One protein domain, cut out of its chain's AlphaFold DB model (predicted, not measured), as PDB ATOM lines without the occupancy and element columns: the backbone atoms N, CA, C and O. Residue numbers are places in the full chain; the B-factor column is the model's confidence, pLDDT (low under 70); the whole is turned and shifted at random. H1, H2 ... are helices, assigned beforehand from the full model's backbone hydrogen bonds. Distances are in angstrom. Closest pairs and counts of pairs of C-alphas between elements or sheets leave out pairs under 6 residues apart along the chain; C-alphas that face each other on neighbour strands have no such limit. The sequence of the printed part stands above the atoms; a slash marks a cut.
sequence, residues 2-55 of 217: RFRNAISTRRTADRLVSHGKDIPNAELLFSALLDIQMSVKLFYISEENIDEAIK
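This is residues 2 to 55 of the 217 residues of an uncharacterized protein of Anabarilius grahami (UniProt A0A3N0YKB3). Two helices, H1 and the shorter H2, set nearly at right angles to each other, make a small body, and a third helix, H3, sticks out from it on its own at the end of a long link. H1 meets H2 through residues 9 to 13 alone, and the arm that ends in H3 makes the length of the whole. The printed part has 54 residues with three named helices, in the order H1, H2, H3, and no named strand; the class is all helix. It is loose, with a radius of gyration of the C-alphas of 13.0 A, and spans 40 by 29 by 16 A, only just flat.

H1, the longest helix, covers residues 5 to 18 and measures 19.6 A from C-alpha 5 at (10.278, -50.346, 23.987) to C-alpha 18. H2 covers residues 26 to 34, 12.3 A long, beginning at C-alpha 26 at (8.039, -46.081, 40.932). H3 covers residues 47 to 55, 12.4 A long, ending at C-alpha 55 at (6.434, -66.139, 51.485).

H1 and H2 touch, with the C-alphas of Ala 13 and Leu 33 the closest at 7.2 A. Their lines are about perpendicular, at 79 degrees. H3 is apart from H1 and from H2. In H1, H2 and H3 every O i to N i+4 pair is within hydrogen-bond range.

The two C-alphas farthest apart, those of His 19 and Lys 55, are 41.0 A apart. Residues 47 to 55, which belong to H3, stand free; without them the body spans 29 by 26 by 15 A. The link from H1 to H2 is short, with 7 residues, and that from H2 to H3 is long, with 12. The printed part has no cut. The mean pLDDT of the printed part is 81.8, and residues 2 to 8 and residue 37 are under 70.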
ATOM      1  N   ARG A   2       9.107 -51.759  14.860       31.70
ATOM      2  CA  ARG A   2      10.425 -51.435  15.449       31.70
ATOM      3  C   ARG A   2      10.277 -51.294  16.964       31.70
ATOM      4  O   ARG A   2       9.829 -50.253  17.429       31.70
ATOM      5  N   PHE A   3      10.652 -52.314  17.726       43.75
ATOM      6  CA  PHE A   3      10.480 -52.295  19.176       43.75
ATOM      7  C   PHE A   3      11.704 -51.703  19.881       43.75
ATOM      8  O   PHE A   3      12.674 -52.384  20.196       43.75
ATOM      9  N   ARG A   4      11.625 -50.389  20.119       48.19
ATOM     10  CA  ARG A   4      12.511 -49.586  20.980       48.19
ATOM     11  C   ARG A   4      11.976 -49.526  22.420       48.19
ATOM     12  O   ARG A   4      12.175 -48.523  23.083       48.19
ATOM     13  N   ASN A   5      11.249 -50.531  22.899       53.62
ATOM     14  CA  ASN A   5      10.278 -50.346  23.987       53.62
ATOM     15  C   ASN A   5      10.890 -49.922  25.332       53.62
ATOM     16  O   ASN A   5      10.470 -48.902  25.869       53.62
ATOM     17  N   ALA A   6      11.930 -50.605  25.820       54.19
ATOM     18  CA  ALA A   6      12.595 -50.232  27.079       54.19
ATOM     19  C   ALA A   6      13.361 -48.897  26.981       54.19
ATOM     20  O   ALA A   6      13.351 -48.073  27.890       54.19
ATOM     21  N   ILE A   7      13.987 -48.640  25.828       60.75
ATOM     22  CA  ILE A   7      14.633 -47.349  25.551       60.75
ATOM     23  C   ILE A   7      13.572 -46.242  25.442       60.75
ATOM     24  O   ILE A   7      13.826 -45.104  25.821       60.75
ATOM     25  N   SER A   8      12.382 -46.556  24.927       67.19
ATOM     26  CA  SER A   8      11.296 -45.599  24.738       67.19
ATOM     27  C   SER A   8      10.614 -45.226  26.045       67.19
ATOM     28  O   SER A   8      10.346 -44.050  26.232       67.19
ATOM     29  N   THR A   9      10.399 -46.165  26.973       78.00
ATOM     30  CA  THR A   9       9.865 -45.857  28.311       78.00
ATOM     31  C   THR A   9      10.820 -44.959  29.077       78.00
ATOM     32  O   THR A   9      10.397 -43.909  29.554       78.00
ATOM     33  N   ARG A  10      12.121 -45.289  29.087       81.31
ATOM     34  CA  ARG A  10      13.144 -44.426  29.695       81.31
ATOM     35  C   ARG A  10      13.169 -43.033  29.066       81.31
ATOM     36  O   ARG A  10      13.067 -42.047  29.776       81.31
ATOM     37  N   ARG A  11      13.236 -42.932  27.733       83.38
ATOM     38  CA  ARG A  11      13.245 -41.630  27.038       83.38
ATOM     39  C   ARG A  11      11.986 -40.807  27.298       83.38
ATOM     40  O   ARG A  11      12.069 -39.586  27.367       83.38
ATOM     41  N   THR A  12      10.826 -41.449  27.402       86.31
ATOM     42  CA  THR A  12       9.572 -40.767  27.736       86.31
ATOM     43  C   THR A  12       9.607 -40.234  29.164       86.31
ATOM     44  O   THR A  12       9.222 -39.086  29.371       86.31
ATOM     45  N   ALA A  13      10.113 -41.020  30.119       86.94
ATOM     46  CA  ALA A  13      10.313 -40.577  31.495       86.94
ATOM     47  C   ALA A  13      11.304 -39.402  31.574       86.94
ATOM     48  O   ALA A  13      10.958 -38.356  32.114       86.94
ATOM     49  N   ASP A  14      12.470 -39.516  30.927       88.88
ATOM     50  CA  ASP A  14      13.473 -38.442  30.852       88.88
ATOM     51  C   ASP A  14      12.861 -37.157  30.262       88.88
ATOM     52  O   ASP A  14      13.091 -36.053  30.756       88.88
ATOM     53  N   ARG A  15      12.018 -37.293  29.226       89.38
ATOM     54  CA  ARG A  15      11.302 -36.166  28.619       89.38
ATOM     55  C   ARG A  15      10.327 -35.512  29.601       89.38
ATOM     56  O   ARG A  15      10.276 -34.288  29.654       89.38
ATOM     57  N   LEU A  16       9.564 -36.290  30.369       90.12
ATOM     58  CA  LEU A  16       8.641 -35.748  31.373       90.12
ATOM     59  C   LEU A  16       9.378 -34.943  32.443       90.12
ATOM     60  O   LEU A  16       8.974 -33.820  32.741       90.12
ATOM     61  N   VAL A  17      10.490 -35.485  32.943       91.69
ATOM     62  CA  VAL A  17      11.340 -34.803  33.924       91.69
ATOM     63  C   VAL A  17      11.920 -33.519  33.335       91.69
ATOM     64  O   VAL A  17      11.857 -32.468  33.966       91.69
ATOM     65  N   SER A  18      12.385 -33.551  32.080       91.62
ATOM     66  CA  SER A  18      12.900 -32.353  31.399       91.62
ATOM     67  C   SER A  18      11.852 -31.246  31.206       91.62
ATOM     68  O   SER A  18      12.210 -30.075  31.103       91.62
ATOM     69  N   HIS A  19      10.563 -31.598  31.187       90.88
ATOM     70  CA  HIS A  19       9.447 -30.649  31.137       90.88
ATOM     71  C   HIS A  19       8.945 -30.221  32.527       90.88
ATOM     72  O   HIS A  19       7.913 -29.562  32.621       90.88
ATOM     73  N   GLY A  20       9.667 -30.565  33.598       89.56
ATOM     74  CA  GLY A  20       9.366 -30.132  34.963       89.56
ATOM     75  C   GLY A  20       8.407 -31.040  35.733       89.56
ATOM     76  O   GLY A  20       7.934 -30.638  36.792       89.56
ATOM     77  N   LYS A  21       8.103 -32.249  35.234       88.94
ATOM     78  CA  LYS A  21       7.338 -33.242  36.001       88.94
ATOM     79  C   LYS A  21       8.280 -33.975  36.954       88.94
ATOM     80  O   LYS A  21       9.180 -34.675  36.501       88.94
ATOM     81  N   ASP A  22       8.060 -33.828  38.253       90.69
ATOM     82  CA  ASP A  22       8.826 -34.558  39.259       90.69
ATOM     83  C   ASP A  22       8.338 -36.014  39.371       90.69
ATOM     84  O   ASP A  22       7.133 -36.275  39.372       90.69
ATOM     85  N   ILE A  23       9.274 -36.967  39.411       90.31
ATOM     86  CA  ILE A  23       8.996 -38.412  39.451       90.31
ATOM     87  C   ILE A  23       9.917 -39.066  40.497       90.31
ATOM     88  O   ILE A  23      10.946 -39.642  40.140       90.31
ATOM     89  N   PRO A  24       9.575 -38.973  41.793       89.44
ATOM     90  CA  PRO A  24      10.451 -39.419  42.874       89.44
ATOM     91  C   PRO A  24      10.370 -40.925  43.166       89.44
ATOM     92  O   PRO A  24      11.249 -41.457  43.838       89.44
ATOM     93  N   ASN A  25       9.327 -41.626  42.704       89.19
ATOM     94  CA  ASN A  25       9.116 -43.043  43.013       89.19
ATOM     95  C   ASN A  25       8.495 -43.829  41.841       89.19
ATOM     96  O   ASN A  25       8.058 -43.265  40.833       89.19
ATOM     97  N   ALA A  26       8.485 -45.160  41.976       88.38
ATOM     98  CA  ALA A  26       8.039 -46.081  40.932       88.38
ATOM     99  C   ALA A  26       6.535 -45.967  40.621       88.38
ATOM    100  O   ALA A  26       6.138 -46.110  39.464       88.38
ATOM    101  N   GLU A  27       5.705 -45.669  41.620       90.00
ATOM    102  CA  GLU A  27       4.256 -45.496  41.456       90.00
ATOM    103  C   GLU A  27       3.923 -44.252  40.616       90.00
ATOM    104  O   GLU A  27       3.136 -44.306  39.661       90.00
ATOM    105  N   LEU A  28       4.582 -43.128  40.908       90.44
ATOM    106  CA  LEU A  28       4.442 -41.889  40.144       90.44
ATOM    107  C   LEU A  28       5.011 -42.027  38.731       90.44
ATOM    108  O   LEU A  28       4.462 -41.462  37.786       90.44
ATOM    109  N   LEU A  29       6.067 -42.825  38.554       90.00
ATOM    110  CA  LEU A  29       6.567 -43.166  37.225       90.00
ATOM    111  C   LEU A  29       5.531 -43.976  36.437       90.00
ATOM    112  O   LEU A  29       5.262 -43.671  35.275       90.00
ATOM    113  N   PHE A  30       4.949 -45.000  37.060       90.44
ATOM    114  CA  PHE A  30       3.968 -45.874  36.428       90.44
ATOM    115  C   PHE A  30       2.724 -45.099  35.980       90.44
ATOM    116  O   PHE A  30       2.359 -45.160  34.804       90.44
ATOM    117  N   SER A  31       2.130 -44.311  36.877       89.06
ATOM    118  CA  SER A  31       0.984 -43.449  36.561       89.06
ATOM    119  C   SER A  31       1.313 -42.440  35.456       89.06
ATOM    120  O   SER A  31       0.599 -42.360  34.458       89.06
ATOM    121  N   ALA A  32       2.454 -41.747  35.553       88.56
ATOM    122  CA  ALA A  32       2.863 -40.770  34.547       88.56
ATOM    123  C   ALA A  32       3.080 -41.373  33.150       88.56
ATOM    124  O   ALA A  32       2.879 -40.680  32.152       88.56
ATOM    125  N   LEU A  33       3.513 -42.633  33.066       88.00
ATOM    126  CA  LEU A  33       3.695 -43.332  31.795       88.00
ATOM    127  C   LEU A  33       2.386 -43.921  31.246       88.00
ATOM    128  O   LEU A  33       2.240 -43.991  30.022       88.00
ATOM    129  N   LEU A  34       1.436 -44.309  32.106       86.00
ATOM    130  CA  LEU A  34       0.097 -44.738  31.684       86.00
ATOM    131  C   LEU A  34      -0.666 -43.610  30.980       86.00
ATOM    132  O   LEU A  34      -1.279 -43.853  29.938       86.00
ATOM    133  N   ASP A  35      -0.547 -42.379  31.483       81.38
ATOM    134  CA  ASP A  35      -1.191 -41.192  30.902       81.38
ATOM    135  C   ASP A  35      -0.764 -40.922  29.447       81.38
ATOM    136  O   ASP A  35      -1.480 -40.278  28.683       81.38
ATOM    137  N   ILE A  36       0.409 -41.412  29.033       80.25
ATOM    138  CA  ILE A  36       1.033 -41.088  27.738       80.25
ATOM    139  C   ILE A  36       0.624 -42.066  26.622       80.25
ATOM    140  O   ILE A  36       1.102 -41.960  25.494       80.25
ATOM    141  N   GLN A  37      -0.302 -42.991  26.895       66.94
ATOM    142  CA  GLN A  37      -0.848 -43.948  25.924       66.94
ATOM    143  C   GLN A  37       0.252 -44.623  25.083       66.94
ATOM    144  O   GLN A  37       0.304 -44.554  23.851       66.94
ATOM    145  N   MET A  38       1.192 -45.268  25.776       74.88
ATOM    146  CA  MET A  38       2.288 -45.987  25.136       74.88
ATOM    147  C   MET A  38       1.806 -47.297  24.498       74.88
ATOM    148  O   MET A  38       0.941 -47.988  25.022       74.88
ATOM    149  N   SER A  39       2.456 -47.720  23.407       73.25
ATOM    150  CA  SER A  39       2.242 -49.055  22.805       73.25
ATOM    151  C   SER A  39       2.718 -50.233  23.676       73.25
ATOM    152  O   SER A  39       2.628 -51.389  23.267       73.25
ATOM    153  N   VAL A  40       3.278 -49.945  24.854       72.69
ATOM    154  CA  VAL A  40       3.873 -50.911  25.779       72.69
ATOM    155  C   VAL A  40       2.945 -51.056  26.976       72.69
ATOM    156  O   VAL A  40       2.610 -50.059  27.611       72.69
ATOM    157  N   LYS A  41       2.561 -52.292  27.303       80.81
ATOM    158  CA  LYS A  41       1.823 -52.584  28.532       80.81
ATOM    159  C   LYS A  41       2.795 -52.563  29.708       80.81
ATOM    160  O   LYS A  41       3.756 -53.329  29.724       80.81
ATOM    161  N   LEU A  42       2.549 -51.669  30.654       83.38
ATOM    162  CA  LEU A  42       3.314 -51.564  31.888       83.38
ATOM    163  C   LEU A  42       2.599 -52.341  32.991       83.38
ATOM    164  O   LEU A  42       1.370 -52.403  33.015       83.38
ATOM    165  N   PHE A  43       3.377 -52.901  33.908       85.81
ATOM    166  CA  PHE A  43       2.885 -53.532  35.125       85.81
ATOM    167  C   PHE A  43       3.605 -52.897  36.308       85.81
ATOM    168  O   PHE A  43       4.814 -52.675  36.239       85.81
ATOM    169  N   TYR A  44       2.853 -52.599  37.362       89.06
ATOM    170  CA  TYR A  44       3.395 -52.163  38.639       89.06
ATOM    171  C   TYR A  44       3.354 -53.340  39.609       89.06
ATOM    172  O   TYR A  44       2.335 -54.024  39.705       89.06
ATOM    173  N   ILE A  45       4.470 -53.590  40.285       89.88
ATOM    174  CA  ILE A  45       4.591 -54.620  41.314       89.88
ATOM    175  C   ILE A  45       4.795 -53.865  42.621       89.88
ATOM    176  O   ILE A  45       5.788 -53.153  42.754       89.88
ATOM    177  N   SER A  46       3.828 -53.969  43.530       90.56
ATOM    178  CA  SER A  46       3.917 -53.352  44.849       90.56
ATOM    179  C   SER A  46       4.789 -54.185  45.789       90.56
ATOM    180  O   SER A  46       5.050 -55.360  45.520       90.56
ATOM    181  N   GLU A  47       5.234 -53.581  46.889       89.00
ATOM    182  CA  GLU A  47       6.046 -54.266  47.902       89.00
ATOM    183  C   GLU A  47       5.279 -55.436  48.535       89.00
ATOM    184  O   GLU A  47       5.841 -56.511  48.718       89.00
ATOM    185  N   GLU A  48       3.964 -55.300  48.732       90.50
ATOM    186  CA  GLU A  48       3.132 -56.372  49.289       90.50
ATOM    187  C   GLU A  48       3.099 -57.604  48.372       90.50
ATOM    188  O   GLU A  48       3.195 -58.737  48.845       90.50
ATOM    189  N   ASN A  49       3.037 -57.396  47.050       89.06
ATOM    190  CA  ASN A  49       3.091 -58.489  46.077       89.06
ATOM    191  C   ASN A  49       4.450 -59.206  46.101       89.06
ATOM    192  O   ASN A  49       4.520 -60.407  45.834       89.06
ATOM    193  N   ILE A  50       5.532 -58.475  46.390       85.94
ATOM    194  CA  ILE A  50       6.874 -59.048  46.535       85.94
ATOM    195  C   ILE A  50       6.924 -59.901  47.802       85.94
ATOM    196  O   ILE A  50       7.343 -61.055  47.736       85.94
ATOM    197  N   ASP A  51       6.433 -59.385  48.927       88.81
ATOM    198  CA  ASP A  51       6.419 -60.105  50.202       88.81
ATOM    199  C   ASP A  51       5.580 -61.388  50.142       88.81
ATOM    200  O   ASP A  51       5.980 -62.428  50.670       88.81
ATOM    201  N   GLU A  52       4.418 -61.352  49.487       90.69
ATOM    202  CA  GLU A  52       3.596 -62.546  49.255       90.69
ATOM    203  C   GLU A  52       4.302 -63.572  48.355       90.69
ATOM    204  O   GLU A  52       4.259 -64.781  48.620       90.69
ATOM    205  N   ALA A  53       5.005 -63.106  47.321       85.12
ATOM    206  CA  ALA A  53       5.798 -63.973  46.457       85.12
ATOM    207  C   ALA A  53       6.976 -64.608  47.214       85.12
ATOM    208  O   ALA A  53       7.226 -65.799  47.051       85.12
ATOM    209  N   ILE A  54       7.658 -63.858  48.085       84.38
ATOM    210  CA  ILE A  54       8.746 -64.375  48.929       84.38
ATOM    211  C   ILE A  54       8.212 -65.420  49.913       84.38
ATOM    212  O   ILE A  54       8.801 -66.488  50.046       84.38
ATOM    213  N   LYS A  55       7.060 -65.175  50.554       87.12
ATOM    214  CA  LYS A  55       6.434 -66.139  51.485       87.12
ATOM    215  C   LYS A  55       6.030 -67.455  50.819       87.12
ATOM    216  O   LYS A  55       6.010 -68.489  51.480       87.12
TER     217      LYS A  55